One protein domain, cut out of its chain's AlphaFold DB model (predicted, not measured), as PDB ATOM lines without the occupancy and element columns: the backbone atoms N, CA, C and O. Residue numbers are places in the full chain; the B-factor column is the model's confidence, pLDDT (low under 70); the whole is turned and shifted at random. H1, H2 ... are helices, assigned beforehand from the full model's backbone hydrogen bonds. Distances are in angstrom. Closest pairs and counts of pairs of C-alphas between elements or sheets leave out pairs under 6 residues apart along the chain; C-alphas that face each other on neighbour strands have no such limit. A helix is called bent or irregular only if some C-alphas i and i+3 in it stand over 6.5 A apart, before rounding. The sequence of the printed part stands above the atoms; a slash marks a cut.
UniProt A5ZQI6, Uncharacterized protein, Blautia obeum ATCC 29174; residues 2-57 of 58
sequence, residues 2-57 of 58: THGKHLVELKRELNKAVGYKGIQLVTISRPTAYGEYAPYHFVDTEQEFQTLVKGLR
ATOM      1  N   THR A   2     179.457 183.184  80.256       60.34
ATOM      2  CA  THR A   2     178.480 184.062  79.583       60.34
ATOM      3  C   THR A   2     178.751 184.280  78.086       60.34
ATOM      4  O   THR A   2     177.815 184.368  77.303       60.34
ATOM      5  N   HIS A   3     180.021 184.288  77.663       69.94
ATOM      6  CA  HIS A   3     180.402 184.627  76.282       69.94
ATOM      7  C   HIS A   3     180.068 183.536  75.250       69.94
ATOM      8  O   HIS A   3     179.692 183.844  74.125       69.94
ATOM      9  N   GLY A   4     180.164 182.254  75.622       79.25
ATOM     10  CA  GLY A   4     179.909 181.152  74.686       79.25
ATOM     11  C   GLY A   4     178.440 181.043  74.272       79.25
ATOM     12  O   GLY A   4     178.144 180.832  73.100       79.25
ATOM     13  N   LYS A   5     177.514 181.232  75.223       86.38
ATOM     14  CA  LYS A   5     176.072 181.198  74.949       86.38
ATOM     15  C   LYS A   5     175.655 182.357  74.038       86.38
ATOM     16  O   LYS A   5     175.004 182.108  73.027       86.38
ATOM     17  N   HIS A   6     176.116 183.570  74.353       89.38
ATOM     18  CA  HIS A   6     175.876 184.770  73.545       89.38
ATOM     19  C   HIS A   6     176.350 184.592  72.097       89.38
ATOM     20  O   HIS A   6     175.587 184.801  71.160       89.38
ATOM     21  N   LEU A   7     177.573 184.087  71.896       87.94
ATOM     22  CA  LEU A   7     178.125 183.868  70.556       87.94
ATOM     23  C   LEU A   7     177.302 182.867  69.724       87.94
ATOM     24  O   LEU A   7     177.125 183.042  68.516       87.94
ATOM     25  N   VAL A   8     176.792 181.807  70.357       88.69
ATOM     26  CA  VAL A   8     175.939 180.815  69.686       88.69
ATOM     27  C   VAL A   8     174.594 181.422  69.288       88.69
ATOM     28  O   VAL A   8     174.104 181.136  68.192       88.69
ATOM     29  N   GLU A   9     173.996 182.242  70.151       91.25
ATOM     30  CA  GLU A   9     172.738 182.946  69.875       91.25
ATOM     31  C   GLU A   9     172.916 183.945  68.725       91.25
ATOM     32  O   GLU A   9     172.212 183.832  67.718       91.25
ATOM     33  N   LEU A  10     173.950 184.787  68.786       91.69
ATOM     34  CA  LEU A  10     174.317 185.728  67.726       91.69
ATOM     35  C   LEU A  10     174.494 185.034  66.367       91.69
ATOM     36  O   LEU A  10     173.901 185.434  65.362       91.69
ATOM     37  N   LYS A  11     175.271 183.944  66.320       90.44
ATOM     38  CA  LYS A  11     175.475 183.171  65.086       90.44
ATOM     39  C   LYS A  11     174.152 182.637  64.530       90.44
ATOM     40  O   LYS A  11     173.945 182.646  63.315       90.44
ATOM     41  N   ARG A  12     173.265 182.124  65.392       90.50
ATOM     42  CA  ARG A  12     171.958 181.587  64.970       90.50
ATOM     43  C   ARG A  12     171.079 182.676  64.367       90.50
ATOM     44  O   ARG A  12     170.435 182.416  63.353       90.50
ATOM     45  N   GLU A  13     171.053 183.863  64.961       91.81
ATOM     46  CA  GLU A  13     170.296 185.004  64.439       91.81
ATOM     47  C   GLU A  13     170.814 185.456  63.076       91.81
ATOM     48  O   GLU A  13     170.032 185.614  62.138       91.81
ATOM     49  N   LEU A  14     172.131 185.593  62.935       91.38
ATOM     50  CA  LEU A  14     172.732 186.028  61.680       91.38
ATOM     51  C   LEU A  14     172.544 185.004  60.558       91.38
ATOM     52  O   LEU A  14     172.161 185.391  59.458       91.38
ATOM     53  N   ASN A  15     172.700 183.706  60.839       89.38
ATOM     54  CA  ASN A  15     172.421 182.649  59.860       89.38
ATOM     55  C   ASN A  15     170.966 182.681  59.366       89.38
ATOM     56  O   ASN A  15     170.711 182.468  58.182       89.38
ATOM     57  N   LYS A  16     170.002 182.964  60.256       88.31
ATOM     58  CA  LYS A  16     168.600 183.158  59.854       88.31
ATOM     59  C   LYS A  16     168.434 184.394  58.970       88.31
ATOM     60  O   LYS A  16     167.651 184.346  58.028       88.31
ATOM     61  N   ALA A  17     169.149 185.477  59.273       88.44
ATOM     62  CA  ALA A  17     169.015 186.748  58.569       88.44
ATOM     63  C   ALA A  17     169.584 186.719  57.143       88.44
ATOM     64  O   ALA A  17     168.975 187.305  56.254       88.44
ATOM     65  N   VAL A  18     170.718 186.051  56.915       86.06
ATOM     66  CA  VAL A  18     171.375 186.009  55.590       86.06
ATOM     67  C   VAL A  18     170.857 184.902  54.674       86.06
ATOM     68  O   VAL A  18     171.129 184.912  53.479       86.06
ATOM     69  N   GLY A  19     170.078 183.966  55.218       75.88
ATOM     70  CA  GLY A  19     169.607 182.795  54.491       75.88
ATOM     71  C   GLY A  19     170.720 181.765  54.279       75.88
ATOM     72  O   GLY A  19     171.885 182.079  54.070       75.88
ATOM     73  N   TYR A  20     170.361 180.483  54.307       68.06
ATOM     74  CA  TYR A  20     171.315 179.369  54.195       68.06
ATOM     75  C   TYR A  20     171.931 179.189  52.791       68.06
ATOM     76  O   TYR A  20     172.520 178.146  52.512       68.06
ATOM     77  N   LYS A  21     171.765 180.152  51.875       68.25
ATOM     78  CA  LYS A  21     172.209 180.047  50.480       68.25
ATOM     79  C   LYS A  21     173.256 181.121  50.185       68.25
ATOM     80  O   LYS A  21     172.910 182.280  50.018       68.25
ATOM     81  N   GLY A  22     174.521 180.710  50.101       78.56
ATOM     82  CA  GLY A  22     175.634 181.542  49.622       78.56
ATOM     83  C   GLY A  22     176.530 182.153  50.703       78.56
ATOM     84  O   GLY A  22     177.644 182.553  50.383       78.56
ATOM     85  N   ILE A  23     176.103 182.178  51.972       85.81
ATOM     86  CA  ILE A  23     176.877 182.756  53.086       85.81
ATOM     87  C   ILE A  23     176.991 181.746  54.228       85.81
ATOM     88  O   ILE A  23     175.996 181.165  54.662       85.81
ATOM     89  N   GLN A  24     178.209 181.560  54.745       85.12
ATOM     90  CA  GLN A  24     178.490 180.702  55.894       85.12
ATOM     91  C   GLN A  24     179.216 181.488  56.987       85.12
ATOM     92  O   GLN A  24     180.307 182.009  56.773       85.12
ATOM     93  N   LEU A  25     178.642 181.507  58.193       88.44
ATOM     94  CA  LEU A  25     179.269 182.110  59.369       88.44
ATOM     95  C   LEU A  25     180.045 181.061  60.170       88.44
ATOM     96  O   LEU A  25     179.470 180.105  60.713       88.44
ATOM     97  N   VAL A  26     181.359 181.261  60.268       84.88
ATOM     98  CA  VAL A  26     182.287 180.391  60.998       84.88
ATOM     99  C   VAL A  26     182.805 181.082  62.257       84.88
ATOM    100  O   VAL A  26     183.166 182.252  62.243       84.88
ATOM    101  N   THR A  27     182.837 180.348  63.368       85.94
ATOM    102  CA  THR A  27     183.469 180.782  64.620       85.94
ATOM    103  C   THR A  27     184.816 180.091  64.735       85.94
ATOM    104  O   THR A  27     184.866 178.861  64.811       85.94
ATOM    105  N   ILE A  28     185.894 180.866  64.742       80.56
ATOM    106  CA  ILE A  28     187.266 180.362  64.804       80.56
ATOM    107  C   ILE A  28     187.767 180.508  66.242       80.56
ATOM    108  O   ILE A  28     187.699 181.589  66.816       80.56
ATOM    109  N   SER A  29     188.253 179.418  66.836       79.44
ATOM    110  CA  SER A  29     188.797 179.405  68.204       79.44
ATOM    111  C   SER A  29     190.320 179.533  68.263       79.44
ATOM    112  O   SER A  29     190.871 179.751  69.338       79.44
ATOM    113  N   ARG A  30     191.008 179.371  67.125       82.25
ATOM    114  CA  ARG A  30     192.469 179.443  67.007       82.25
ATOM    115  C   ARG A  30     192.875 180.772  66.364       82.25
ATOM    116  O   ARG A  30     192.683 180.910  65.158       82.25
ATOM    117  N   PRO A  31     193.458 181.724  67.116       70.94
ATOM    118  CA  PRO A  31     193.774 183.050  66.589       70.94
ATOM    119  C   PRO A  31     194.754 183.061  65.412       70.94
ATOM    120  O   PRO A  31     194.703 183.943  64.565       70.94
ATOM    121  N   THR A  32     195.619 182.053  65.310       77.44
ATOM    122  CA  THR A  32     196.573 181.930  64.197       77.44
ATOM    123  C   THR A  32     195.890 181.806  62.833       77.44
ATOM    124  O   THR A  32     196.490 182.177  61.834       77.44
ATOM    125  N   ALA A  33     194.628 181.360  62.790       75.25
ATOM    126  CA  ALA A  33     193.873 181.183  61.553       75.25
ATOM    127  C   ALA A  33     193.210 182.475  61.034       75.25
ATOM    128  O   ALA A  33     192.679 182.473  59.926       75.25
ATOM    129  N   TYR A  34     193.230 183.588  61.787       68.62
ATOM    130  CA  TYR A  34     192.635 184.850  61.316       68.62
ATOM    131  C   TYR A  34     193.318 185.385  60.047       68.62
ATOM    132  O   TYR A  34     192.651 185.966  59.198       68.62
ATOM    133  N   GLY A  35     194.629 185.170  59.902       69.88
ATOM    134  CA  GLY A  35     195.407 185.649  58.755       69.88
ATOM    135  C   GLY A  35     195.324 184.767  57.506       69.88
ATOM    136  O   GLY A  35     195.861 185.145  56.470       69.88
ATOM    137  N   GLU A  36     194.675 183.603  57.586       73.62
ATOM    138  CA  GLU A  36     194.642 182.621  56.491       73.62
ATOM    139  C   GLU A  36     193.556 182.930  55.440       73.62
ATOM    140  O   GLU A  36     193.547 182.327  54.368       73.62
ATOM    141  N   TYR A  37     192.661 183.893  55.709       70.69
ATOM    142  CA  TYR A  37     191.525 184.226  54.845       70.69
ATOM    143  C   TYR A  37     191.592 185.682  54.358       70.69
ATOM    144  O   TYR A  37     191.257 186.605  55.097       70.69
ATOM    145  N   ALA A  38     191.994 185.891  53.100       76.00
ATOM    146  CA  ALA A  38     191.964 187.193  52.429       76.00
ATOM    147  C   ALA A  38     190.952 187.198  51.265       76.00
ATOM    148  O   ALA A  38     190.826 186.180  50.577       76.00
ATOM    149  N   PRO A  39     190.269 188.329  50.994       84.81
ATOM    150  CA  PRO A  39     190.324 189.609  51.715       84.81
ATOM    151  C   PRO A  39     189.544 189.587  53.042       84.81
ATOM    152  O   PRO A  39     188.525 188.908  53.155       84.81
ATOM    153  N   TYR A  40     190.002 190.360  54.033       83.06
ATOM    154  CA  TYR A  40     189.327 190.529  55.325       83.06
ATOM    155  C   TYR A  40     188.994 192.000  55.601       83.06
ATOM    156  O   TYR A  40     189.655 192.914  55.112       83.06
ATOM    157  N   HIS A  41     187.971 192.212  56.423       86.00
ATOM    158  CA  HIS A  41     187.579 193.512  56.949       86.00
ATOM    159  C   HIS A  41     187.330 193.359  58.451       86.00
ATOM    160  O   HIS A  41     186.494 192.551  58.860       86.00
ATOM    161  N   PHE A  42     188.102 194.082  59.262       87.94
ATOM    162  CA  PHE A  42     187.907 194.126  60.706       87.94
ATOM    163  C   PHE A  42     186.829 195.149  61.052       87.94
ATOM    164  O   PHE A  42     186.735 196.188  60.407       87.94
ATOM    165  N   VAL A  43     186.042 194.828  62.072       90.62
ATOM    166  CA  VAL A  43     184.964 195.661  62.606       90.62
ATOM    167  C   VAL A  43     185.174 195.804  64.102       90.62
ATOM    168  O   VAL A  43     185.626 194.857  64.756       90.62
ATOM    169  N   ASP A  44     184.838 196.968  64.644       91.25
ATOM    170  CA  ASP A  44     185.157 197.300  66.035       91.25
ATOM    171  C   ASP A  44     184.040 196.889  67.001       91.25
ATOM    172  O   ASP A  44     184.265 196.716  68.201       91.25
ATOM    173  N   THR A  45     182.815 196.711  66.490       93.75
ATOM    174  CA  THR A  45     181.646 196.401  67.321       93.75
ATOM    175  C   THR A  45     180.808 195.253  66.769       93.75
ATOM    176  O   THR A  45     180.684 195.044  65.561       93.75
ATOM    177  N   GLU A  46     180.145 194.528  67.673       91.50
ATOM    178  CA  GLU A  46     179.176 193.500  67.286       91.50
ATOM    179  C   GLU A  46     178.017 194.092  66.466       91.50
ATOM    180  O   GLU A  46     177.549 193.471  65.516       91.50
ATOM    181  N   GLN A  47     177.572 195.312  66.783       93.69
ATOM    182  CA  GLN A  47     176.482 195.977  66.065       93.69
ATOM    183  C   GLN A  47     176.848 196.287  64.605       93.69
ATOM    184  O   GLN A  47     176.027 196.094  63.700       93.69
ATOM    185  N   GLU A  48     178.080 196.734  64.370       94.94
ATOM    186  CA  GLU A  48     178.624 196.940  63.027       94.94
ATOM    187  C   GLU A  48     178.692 195.614  62.263       94.94
ATOM    188  O   GLU A  48     178.153 195.514  61.158       94.94
ATOM    189  N   PHE A  49     179.236 194.564  62.894       92.94
ATOM    190  CA  PHE A  49     179.273 193.221  62.313       92.94
ATOM    191  C   PHE A  49     177.879 192.740  61.893       92.94
ATOM    192  O   PHE A  49     177.677 192.293  60.762       92.94
ATOM    193  N   GLN A  50     176.891 192.867  62.784       93.06
ATOM    194  CA  GLN A  50     175.519 192.470  62.490       93.06
ATOM    195  C   GLN A  50     174.933 193.257  61.315       93.06
ATOM    196  O   GLN A  50     174.239 192.670  60.485       93.06
ATOM    197  N   THR A  51     175.185 194.565  61.247       93.62
ATOM    198  CA  THR A  51     174.692 195.432  60.167       93.62
ATOM    199  C   THR A  51     175.255 194.997  58.820       93.62
ATOM    200  O   THR A  51     174.487 194.785  57.881       93.62
ATOM    201  N   LEU A  52     176.572 194.780  58.748       91.81
ATOM    202  CA  LEU A  52     177.245 194.342  57.528       91.81
ATOM    203  C   LEU A  52     176.749 192.971  57.078       91.81
ATOM    204  O   LEU A  52     176.304 192.829  55.943       91.81
ATOM    205  N   VAL A  53     176.734 191.982  57.978       90.19
ATOM    206  CA  VAL A  53     176.286 190.619  57.657       90.19
ATOM    207  C   VAL A  53     174.831 190.618  57.190       90.19
ATOM    208  O   VAL A  53     174.518 190.009  56.172       90.19
ATOM    209  N   LYS A  54     173.936 191.354  57.861       89.81
ATOM    210  CA  LYS A  54     172.535 191.502  57.426       89.81
ATOM    211  C   LYS A  54     172.408 192.244  56.089       89.81
ATOM    212  O   LYS A  54     171.381 192.086  55.434       89.81
ATOM    213  N   GLY A  55     173.385 193.056  55.695       88.44
ATOM    214  CA  GLY A  55     173.450 193.696  54.379       88.44
ATOM    215  C   GLY A  55     173.844 192.742  53.249       88.44
ATOM    216  O   GLY A  55     173.530 193.022  52.101       88.44
ATOM    217  N   LEU A  56     174.454 191.592  53.564       85.44
ATOM    218  CA  LEU A  56     174.839 190.565  52.587       85.44
ATOM    219  C   LEU A  56     173.662 189.697  52.103       85.44
ATOM    220  O   LEU A  56     173.875 188.715  51.398       85.44
ATOM    221  N   ARG A  57     172.425 190.014  52.509       75.06
ATOM    222  CA  ARG A  57     171.229 189.328  52.007       75.06
ATOM    223  C   ARG A  57     171.214 189.375  50.466       75.06
ATOM    224  O   ARG A  57     171.500 190.441  49.924       75.06
TER     225      ARG A  57
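This is residues 2 to 57 of the 58 residues of an uncharacterized protein of Blautia obeum ATCC 29174 (UniProt A5ZQI6). The long helix H1 and the shorter H3 lie side by side and run the same way, meeting near the last residues of H1, while the chain between them swings out in a wide open loop with the small helix H2 at its far end. Residues 28 to 40, which include H2, stick out from this two-helix body and touch neither helix. The printed part has 56 residues with three named helices, in the order H1, H2, H3, and no named strand; the class is all helix. It is only just compact, close to loose, with a radius of gyration of the C-alphas of 11.9 A and spans of 30 by 28 by 21 A.

H1, residues 2 to 18, touches H3, residues 46 to 55, with its residues 14 to 18 alone. Their closest C-alphas are those of Val 18 and Lys 54, 5.9 A apart. The two run the same way at a shallow tilt of 18 degrees. H2, residues 31 to 36, is apart from H1 and from H3. Every O i to N i+4 pair is within hydrogen-bond range in H1 and H3; in H2 it is 0 of 2, beside 2 of 3 O i to N i+3 pairs.

H1 measures 25.1 A from C-alpha 2 at (178.480, 184.062, 79.583) to C-alpha 18 at (171.375, 186.009, 55.590). H3 measures 14.1 A and ends with C-alpha 55 at (173.450, 193.696, 54.379). H2 measures 10.1 A and is only just irregular: C-alphas 32 and 35 are 6.7 A apart.

The two C-alphas farthest apart are those of Thr 2 and Pro 39, 30.8 A. The printed part has no cut. The link from H1 to H2, 12 residues, is long; that from H2 to H3, 9 residues, is short. The mean pLDDT of the printed part is 84.0, and residues 2 to 3, 20 to 21 and 34 to 35 are under 70.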